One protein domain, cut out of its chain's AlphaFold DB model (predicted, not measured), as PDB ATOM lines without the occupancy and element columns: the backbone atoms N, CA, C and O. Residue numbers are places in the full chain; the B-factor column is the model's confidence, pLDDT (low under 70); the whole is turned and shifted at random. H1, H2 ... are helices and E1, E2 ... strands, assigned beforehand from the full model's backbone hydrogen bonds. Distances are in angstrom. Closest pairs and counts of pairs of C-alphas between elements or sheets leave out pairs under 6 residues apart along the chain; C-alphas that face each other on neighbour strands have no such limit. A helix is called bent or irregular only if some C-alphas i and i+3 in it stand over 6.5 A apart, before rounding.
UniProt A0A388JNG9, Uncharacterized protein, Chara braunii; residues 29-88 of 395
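What this domain is: This is residues 29 to 88 of the 395 residues of an uncharacterized protein of Chara braunii (UniProt A0A388JNG9). A short two-stranded pairing, E1 with E4, lies in the middle of a flat, elongated piece, with helix H2 folded back along one side of it and the small hairpin E2 and E3 on the other side. Helix H1 lies at one end of the long axis, and a wide loop within residues 56 to 71 makes the other end. The printed part has 60 residues, with two named helices and four named strands in the order H1, E1, E2, E3, E4, H2; both two-stranded sheets, E1 - E4 and E2 - E3, are antiparallel. The class is mixed, helices and strands, with under half of the residues in named elements. The whole is only just loose, close to compact, with a radius of gyration of the C-alphas of 12.9 A and spans of 43 by 29 by 12 A.

How they stand to each other: E1, residues 38 to 40, and E4, residues 72 to 74, are antiparallel neighbours, with 134 degrees between their directions. N 39 and O 73 are within hydrogen-bond range at 2.9 A, as are N 73 and O 39 at 2.9 A. H2, residues 75 to 84, follows E4 with no residue between; its closest C-alpha to E1 is that of Leu 75, 6.0 A from that of Val 39. H1, residues 29 to 35, and H2 only just touch, with 3 pairs of C-alphas within 8 A, the closest those of Asn 35 and Leu 75 at 5.1 A. H1 and H2 run the same way at a shallow tilt of 25 degrees. E2, residues 46 to 48, and E3, residues 53 to 55, form a hairpin, antiparallel at 133 degrees, with N 48 and O 53 2.9 A apart. The closest C-alphas of E1 and E3 are those of His 40 and Phe 54, 7.9 A apart. E2 and H2 are apart, and so are E3 and H2. Every O i to N i+4 pair is within hydrogen-bond range in H1, and 4 of 6 are in H2.

Where its parts are: E1 is 7.0 A long and E4 7.2 A, from first to last C-alpha. H2 is 14.9 A long and ends at C-alpha 84, (154.803, 139.530, 51.264); it is irregular, with C-alphas 76 and 79 7.2 A apart. H1 is 9.9 A long and begins at C-alpha 29, (177.059, 156.902, 54.998). E2, 6.1 A long, begins at C-alpha 46, (154.185, 153.789, 38.577), and E3 is 6.0 A long.

The domain as a whole: The two C-alphas farthest apart, those of Ala 29 and Cys 62, are 43.2 A from each other. The printed part has no cut. The link from E3 to E4, 16 residues, is long; the other links are tight. The mean pLDDT of the printed part is 76.2, and residues 44 to 67 are under 70.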
ATOM      1  N   ALA A  29     178.045 155.824  54.941       86.69
ATOM      2  CA  ALA A  29     177.059 156.902  54.998       86.69
ATOM      3  C   ALA A  29     176.210 156.944  53.720       86.69
ATOM      4  O   ALA A  29     174.989 157.039  53.814       86.69
ATOM      5  N   LEU A  30     176.819 156.764  52.539       88.56
ATOM      6  CA  LEU A  30     176.071 156.621  51.283       88.56
ATOM      7  C   LEU A  30     175.115 155.420  51.324       88.56
ATOM      8  O   LEU A  30     173.959 155.551  50.933       88.56
ATOM      9  N   ARG A  31     175.553 154.270  51.856       87.38
ATOM     10  CA  ARG A  31     174.706 153.075  52.004       87.38
ATOM     11  C   ARG A  31     173.516 153.315  52.936       87.38
ATOM     12  O   ARG A  31     172.404 152.923  52.601       87.38
ATOM     13  N   ASN A  32     173.730 153.994  54.063       88.94
ATOM     14  CA  ASN A  32     172.655 154.345  54.993       88.94
ATOM     15  C   ASN A  32     171.664 155.341  54.370       88.94
ATOM     16  O   ASN A  32     170.457 155.143  54.489       88.94
ATOM     17  N   ILE A  33     172.158 156.355  53.646       91.12
ATOM     18  CA  ILE A  33     171.315 157.301  52.903       91.12
ATOM     19  C   ILE A  33     170.466 156.547  51.870       91.12
ATOM     20  O   ILE A  33     169.247 156.687  51.889       91.12
ATOM     21  N   VAL A  34     171.077 155.699  51.034       91.69
ATOM     22  CA  VAL A  34     170.377 154.910  50.001       91.69
ATOM     23  C   VAL A  34     169.325 153.975  50.599       91.69
ATOM     24  O   VAL A  34     168.199 153.947  50.109       91.69
ATOM     25  N   ASN A  35     169.644 153.262  51.683       90.19
ATOM     26  CA  ASN A  35     168.678 152.397  52.363       90.19
ATOM     27  C   ASN A  35     167.497 153.199  52.937       90.19
ATOM     28  O   ASN A  35     166.365 152.731  52.882       90.19
ATOM     29  N   SER A  36     167.739 154.420  53.430       90.19
ATOM     30  CA  SER A  36     166.697 155.300  53.984       90.19
ATOM     31  C   SER A  36     165.781 155.961  52.941       90.19
ATOM     32  O   SER A  36     164.799 156.607  53.319       90.19
ATOM     33  N   ILE A  37     166.070 155.818  51.638       93.19
ATOM     34  CA  ILE A  37     165.223 156.372  50.575       93.19
ATOM     35  C   ILE A  37     163.846 155.713  50.645       93.19
ATOM     36  O   ILE A  37     163.704 154.503  50.469       93.19
ATOM     37  N   LYS A  38     162.825 156.542  50.868       93.69
ATOM     38  CA  LYS A  38     161.427 156.121  50.857       93.69
ATOM     39  C   LYS A  38     160.970 155.859  49.427       93.69
ATOM     40  O   LYS A  38     161.014 156.753  48.584       93.69
ATOM     41  N   VAL A  39     160.499 154.645  49.176       91.19
ATOM     42  CA  VAL A  39     159.990 154.188  47.881       91.19
ATOM     43  C   VAL A  39     158.578 153.632  48.031       91.19
ATOM     44  O   VAL A  39     158.226 153.038  49.049       91.19
ATOM     45  N   HIS A  40     157.752 153.834  47.006       88.19
ATOM     46  CA  HIS A  40     156.432 153.214  46.931       88.19
ATOM     47  C   HIS A  40     156.550 151.754  46.484       88.19
ATOM     48  O   HIS A  40     157.401 151.411  45.659       88.19
ATOM     49  N   CYS A  41     155.646 150.900  46.967       88.94
ATOM     50  CA  CYS A  41     155.521 149.537  46.465       88.94
ATOM     51  C   CYS A  41     155.274 149.513  44.941       88.94
ATOM     52  O   CYS A  41     154.428 150.242  44.414       88.94
ATOM     53  N   LYS A  42     155.956 148.604  44.230       85.06
ATOM     54  CA  LYS A  42     155.809 148.392  42.774       85.06
ATOM     55  C   LYS A  42     154.379 148.009  42.350       85.06
ATOM     56  O   LYS A  42     154.006 148.220  41.202       85.06
ATOM     57  N   TYR A  43     153.585 147.464  43.274       84.56
ATOM     58  CA  TYR A  43     152.166 147.132  43.082       84.56
ATOM     59  C   TYR A  43     151.209 148.244  43.564       84.56
ATOM     60  O   TYR A  43     149.997 148.046  43.628       84.56
ATOM     61  N   GLY A  44     151.742 149.409  43.938       69.38
ATOM     62  CA  GLY A  44     150.980 150.601  44.313       69.38
ATOM     63  C   GLY A  44     150.951 151.673  43.230       69.38
ATOM     64  O   GLY A  44     149.893 152.216  42.915       69.38
ATOM     65  N   VAL A  45     152.119 151.998  42.666       63.56
ATOM     66  CA  VAL A  45     152.321 153.243  41.905       63.56
ATOM     67  C   VAL A  45     153.348 153.049  40.783       63.56
ATOM     68  O   VAL A  45     154.317 152.311  40.950       63.56
ATOM     69  N   SER A  46     153.179 153.737  39.649       50.53
ATOM     70  CA  SER A  46     154.185 153.789  38.577       50.53
ATOM     71  C   SER A  46     154.932 155.122  38.608       50.53
ATOM     72  O   SER A  46     154.314 156.184  38.642       50.53
ATOM     73  N   TYR A  47     156.264 155.100  38.568       47.22
ATOM     74  CA  TYR A  47     157.045 156.336  38.491       47.22
ATOM     75  C   TYR A  47     156.936 156.959  37.092       47.22
ATOM     76  O   TYR A  47     157.462 156.404  36.121       47.22
ATOM     77  N   ASN A  48     156.268 158.110  36.976       49.12
ATOM     78  CA  ASN A  48     156.136 158.818  35.710       49.12
ATOM     79  C   ASN A  48     157.413 159.620  35.428       49.12
ATOM     80  O   ASN A  48     157.620 160.732  35.925       49.12
ATOM     81  N   ARG A  49     158.283 159.036  34.597       39.81
ATOM     82  CA  ARG A  49     159.607 159.580  34.264       39.81
ATOM     83  C   ARG A  49     159.563 160.952  33.578       39.81
ATOM     84  O   ARG A  49     160.558 161.661  33.650       39.81
ATOM     85  N   GLY A  50     158.446 161.320  32.940       47.56
ATOM     86  CA  GLY A  50     158.274 162.622  32.282       47.56
ATOM     87  C   GLY A  50     157.911 163.767  33.233       47.56
ATOM     88  O   GLY A  50     158.151 164.922  32.903       47.56
ATOM     89  N   ILE A  51     157.358 163.456  34.412       58.41
ATOM     90  CA  ILE A  51     156.864 164.445  35.392       58.41
ATOM     91  C   ILE A  51     157.714 164.430  36.679       58.41
ATOM     92  O   ILE A  51     157.607 165.318  37.522       58.41
ATOM     93  N   GLY A  52     158.586 163.427  36.846       51.25
ATOM     94  CA  GLY A  52     159.449 163.287  38.027       51.25
ATOM     95  C   GLY A  52     158.679 162.938  39.304       51.25
ATOM     96  O   GLY A  52     159.148 163.215  40.406       51.25
ATOM     97  N   LYS A  53     157.476 162.367  39.166       60.72
ATOM     98  CA  LYS A  53     156.560 162.059  40.270       60.72
ATOM     99  C   LYS A  53     156.075 160.616  40.188       60.72
ATOM    100  O   LYS A  53     155.932 160.043  39.108       60.72
ATOM    101  N   PHE A  54     155.805 160.032  41.350       50.97
ATOM    102  CA  PHE A  54     155.057 158.784  41.444       50.97
ATOM    103  C   PHE A  54     153.589 159.087  41.167       50.97
ATOM    104  O   PHE A  54     152.953 159.804  41.934       50.97
ATOM    105  N   GLU A  55     153.063 158.551  40.069       56.81
ATOM    106  CA  GLU A  55     151.657 158.692  39.720       56.81
ATOM    107  C   GLU A  55     150.968 157.336  39.762       56.81
ATOM    108  O   GLU A  55     151.491 156.307  39.315       56.81
ATOM    109  N   ALA A  56     149.756 157.351  40.308       54.31
ATOM    110  CA  ALA A  56     148.772 156.311  40.095       54.31
ATOM    111  C   ALA A  56     148.797 155.909  38.609       54.31
ATOM    112  O   ALA A  56     148.536 156.752  37.761       54.31
ATOM    113  N   SER A  57     149.113 154.647  38.289       49.94
ATOM    114  CA  SER A  57     149.158 154.186  36.895       49.94
ATOM    115  C   SER A  57     147.761 154.296  36.281       49.94
ATOM    116  O   SER A  57     146.889 153.466  36.541       49.94
ATOM    117  N   THR A  58     147.508 155.381  35.556       50.53
ATOM    118  CA  THR A  58     146.220 155.722  34.927       50.53
ATOM    119  C   THR A  58     146.126 155.199  33.497       50.53
ATOM    120  O   THR A  58     145.041 155.135  32.931       50.53
ATOM    121  N   THR A  59     147.247 154.771  32.913       46.50
ATOM    122  CA  THR A  59     147.366 154.351  31.508       46.50
ATOM    123  C   THR A  59     146.957 152.901  31.232       46.50
ATOM    124  O   THR A  59     147.079 152.440  30.100       46.50
ATOM    125  N   SER A  60     146.411 152.184  32.221       48.56
ATOM    126  CA  SER A  60     145.696 150.922  32.000       48.56
ATOM    127  C   SER A  60     144.246 151.063  32.493       48.56
ATOM    128  O   SER A  60     143.985 150.868  33.682       48.56
ATOM    129  N   PRO A  61     143.292 151.441  31.616       52.72
ATOM    130  CA  PRO A  61     141.932 151.854  31.999       52.72
ATOM    131  C   PRO A  61     141.001 150.703  32.434       52.72
ATOM    132  O   PRO A  61     139.783 150.848  32.412       52.72
ATOM    133  N   CYS A  62     141.549 149.544  32.808       49.44
ATOM    134  CA  CYS A  62     140.806 148.307  33.062       49.44
ATOM    135  C   CYS A  62     140.947 147.740  34.490       49.44
ATOM    136  O   CYS A  62     140.440 146.649  34.743       49.44
ATOM    137  N   TYR A  63     141.560 148.470  35.432       52.81
ATOM    138  CA  TYR A  63     141.576 148.094  36.856       52.81
ATOM    139  C   TYR A  63     140.977 149.191  37.755       52.81
ATOM    140  O   TYR A  63     141.443 150.331  37.694       52.81
ATOM    141  N   PRO A  64     139.975 148.870  38.602       55.88
ATOM    142  CA  PRO A  64     139.375 149.831  39.526       55.88
ATOM    143  C   PRO A  64     140.371 150.296  40.601       55.88
ATOM    144  O   PRO A  64     141.330 149.603  40.942       55.88
ATOM    145  N   GLU A  65     140.135 151.484  41.163       56.28
ATOM    146  CA  GLU A  65     141.095 152.192  42.031       56.28
ATOM    147  C   GLU A  65     141.500 151.427  43.307       56.28
ATOM    148  O   GLU A  65     142.591 151.640  43.827       56.28
ATOM    149  N   TRP A  66     140.673 150.495  43.792       56.09
ATOM    150  CA  TRP A  66     140.858 149.789  45.073       56.09
ATOM    151  C   TRP A  66     141.871 148.621  45.041       56.09
ATOM    152  O   TRP A  66     141.940 147.821  45.977       56.09
ATOM    153  N   SER A  67     142.649 148.500  43.963       68.75
ATOM    154  CA  SER A  67     143.513 147.347  43.660       68.75
ATOM    155  C   SER A  67     145.016 147.590  43.898       68.75
ATOM    156  O   SER A  67     145.840 146.955  43.244       68.75
ATOM    157  N   ARG A  68     145.397 148.521  44.786       81.81
ATOM    158  CA  ARG A  68     146.778 149.039  44.905       81.81
ATOM    159  C   ARG A  68     147.330 148.972  46.328       81.81
ATOM    160  O   ARG A  68     146.581 148.981  47.300       81.81
ATOM    161  N   CYS A  69     148.658 148.896  46.441       89.00
ATOM    162  CA  CYS A  69     149.362 148.937  47.722       89.00
ATOM    163  C   CYS A  69     149.909 150.334  48.042       89.00
ATOM    164  O   CYS A  69     150.922 150.740  47.478       89.00
ATOM    165  N   ASP A  70     149.316 151.018  49.018       90.81
ATOM    166  CA  ASP A  70     149.728 152.374  49.424       90.81
ATOM    167  C   ASP A  70     150.984 152.412  50.324       90.81
ATOM    168  O   ASP A  70     151.320 153.448  50.897       90.81
ATOM    169  N   ALA A  71     151.692 151.287  50.474       90.62
ATOM    170  CA  ALA A  71     152.870 151.198  51.330       90.62
ATOM    171  C   ALA A  71     154.036 152.051  50.794       90.62
ATOM    172  O   ALA A  71     154.472 151.897  49.647       90.62
ATOM    173  N   VAL A  72     154.561 152.909  51.672       93.00
ATOM    174  CA  VAL A  72     155.799 153.681  51.495       93.00
ATOM    175  C   VAL A  72     156.829 153.127  52.470       93.00
ATOM    176  O   VAL A  72     156.596 153.138  53.677       93.00
ATOM    177  N   LEU A  73     157.942 152.620  51.947       94.19
ATOM    178  CA  LEU A  73     158.887 151.766  52.673       94.19
ATOM    179  C   LEU A  73     160.321 152.237  52.461       94.19
ATOM    180  O   LEU A  73     160.595 152.959  51.500       94.19
ATOM    181  N   ALA A  74     161.241 151.815  53.327       94.75
ATOM    182  CA  ALA A  74     162.665 151.976  53.056       94.75
ATOM    183  C   ALA A  74     163.079 151.095  51.863       94.75
ATOM    184  O   ALA A  74     162.555 149.994  51.680       94.75
ATOM    185  N   LEU A  75     164.048 151.536  51.054       92.38
ATOM    186  CA  LEU A  75     164.515 150.760  49.897       92.38
ATOM    187  C   LEU A  75     165.045 149.371  50.301       92.38
ATOM    188  O   LEU A  75     164.870 148.413  49.555       92.38
ATOM    189  N   SER A  76     165.622 149.245  51.500       93.12
ATOM    190  CA  SER A  76     166.072 147.966  52.067       93.12
ATOM    191  C   SER A  76     164.943 146.997  52.446       93.12
ATOM    192  O   SER A  76     165.195 145.805  52.561       93.12
ATOM    193  N   GLU A  77     163.717 147.487  52.643       95.69
ATOM    194  CA  GLU A  77     162.532 146.692  53.012       95.69
ATOM    195  C   GLU A  77     161.692 146.300  51.781       95.69
ATOM    196  O   GLU A  77     160.765 145.491  51.879       95.69
ATOM    197  N   LEU A  78     161.989 146.886  50.612       92.81
ATOM    198  CA  LEU A  78     161.158 146.767  49.414       92.81
ATOM    199  C   LEU A  78     161.034 145.318  48.927       92.81
ATOM    200  O   LEU A  78     159.929 144.898  48.593       92.81
ATOM    201  N   ASP A  79     162.129 144.556  48.894       94.19
ATOM    202  CA  ASP A  79     162.127 143.181  48.377       94.19
ATOM    203  C   ASP A  79     161.344 142.220  49.291       94.19
ATOM    204  O   ASP A  79     160.535 141.419  48.812       94.19
ATOM    205  N   GLU A  80     161.509 142.352  50.612       96.44
ATOM    206  CA  GLU A  80     160.746 141.589  51.606       96.44
ATOM    207  C   GLU A  80     159.250 141.923  51.520       96.44
ATOM    208  O   GLU A  80     158.400 141.027  51.438       96.44
ATOM    209  N   HIS A  81     158.915 143.215  51.424       95.44
ATOM    210  CA  HIS A  81     157.539 143.632  51.204       95.44
ATOM    211  C   HIS A  81     156.977 143.106  49.881       95.44
ATOM    212  O   HIS A  81     155.846 142.637  49.869       95.44
ATOM    213  N   VAL A  82     157.716 143.162  48.769       92.12
ATOM    214  CA  VAL A  82     157.250 142.694  47.451       92.12
ATOM    215  C   VAL A  82     156.894 141.205  47.484       92.12
ATOM    216  O   VAL A  82     155.857 140.826  46.935       92.12
ATOM    217  N   ALA A  83     157.665 140.374  48.193       94.00
ATOM    218  CA  ALA A  83     157.337 138.962  48.412       94.00
ATOM    219  C   ALA A  83     156.086 138.768  49.301       94.00
ATOM    220  O   ALA A  83     155.225 137.913  49.037       94.00
ATOM    221  N   ALA A  84     155.941 139.583  50.349       96.00
ATOM    222  CA  ALA A  84     154.803 139.530  51.264       96.00
ATOM    223  C   ALA A  84     153.511 140.143  50.678       96.00
ATOM    224  O   ALA A  84     152.416 139.688  51.030       96.00
ATOM    225  N   CYS A  85     153.623 141.109  49.761       94.88
ATOM    226  CA  CYS A  85     152.588 142.075  49.395       94.88
ATOM    227  C   CYS A  85     151.257 141.422  49.011       94.88
ATOM    228  O   CYS A  85     151.174 140.617  48.083       94.88
ATOM    229  N   GLN A  86     150.178 141.834  49.679       94.31
ATOM    230  CA  GLN A  86     148.827 141.366  49.363       94.31
ATOM    231  C   GLN A  86     148.355 141.823  47.973       94.31
ATOM    232  O   GLN A  86     147.468 141.199  47.404       94.31
ATOM    233  N   TYR A  87     148.956 142.867  47.398       90.88
ATOM    234  CA  TYR A  87     148.622 143.350  46.054       90.88
ATOM    235  C   TYR A  87     149.504 142.754  44.947       90.88
ATOM    236  O   TYR A  87     149.342 143.103  43.780       90.88
ATOM    237  N   ALA A  88     150.411 141.829  45.283       89.62
ATOM    238  CA  ALA A  88     151.196 141.120  44.280       89.62
ATOM    239  C   ALA A  88     150.278 140.293  43.349       89.62
ATOM    240  O   ALA A  88     149.378 139.597  43.843       89.62
TER     241      ALA A  88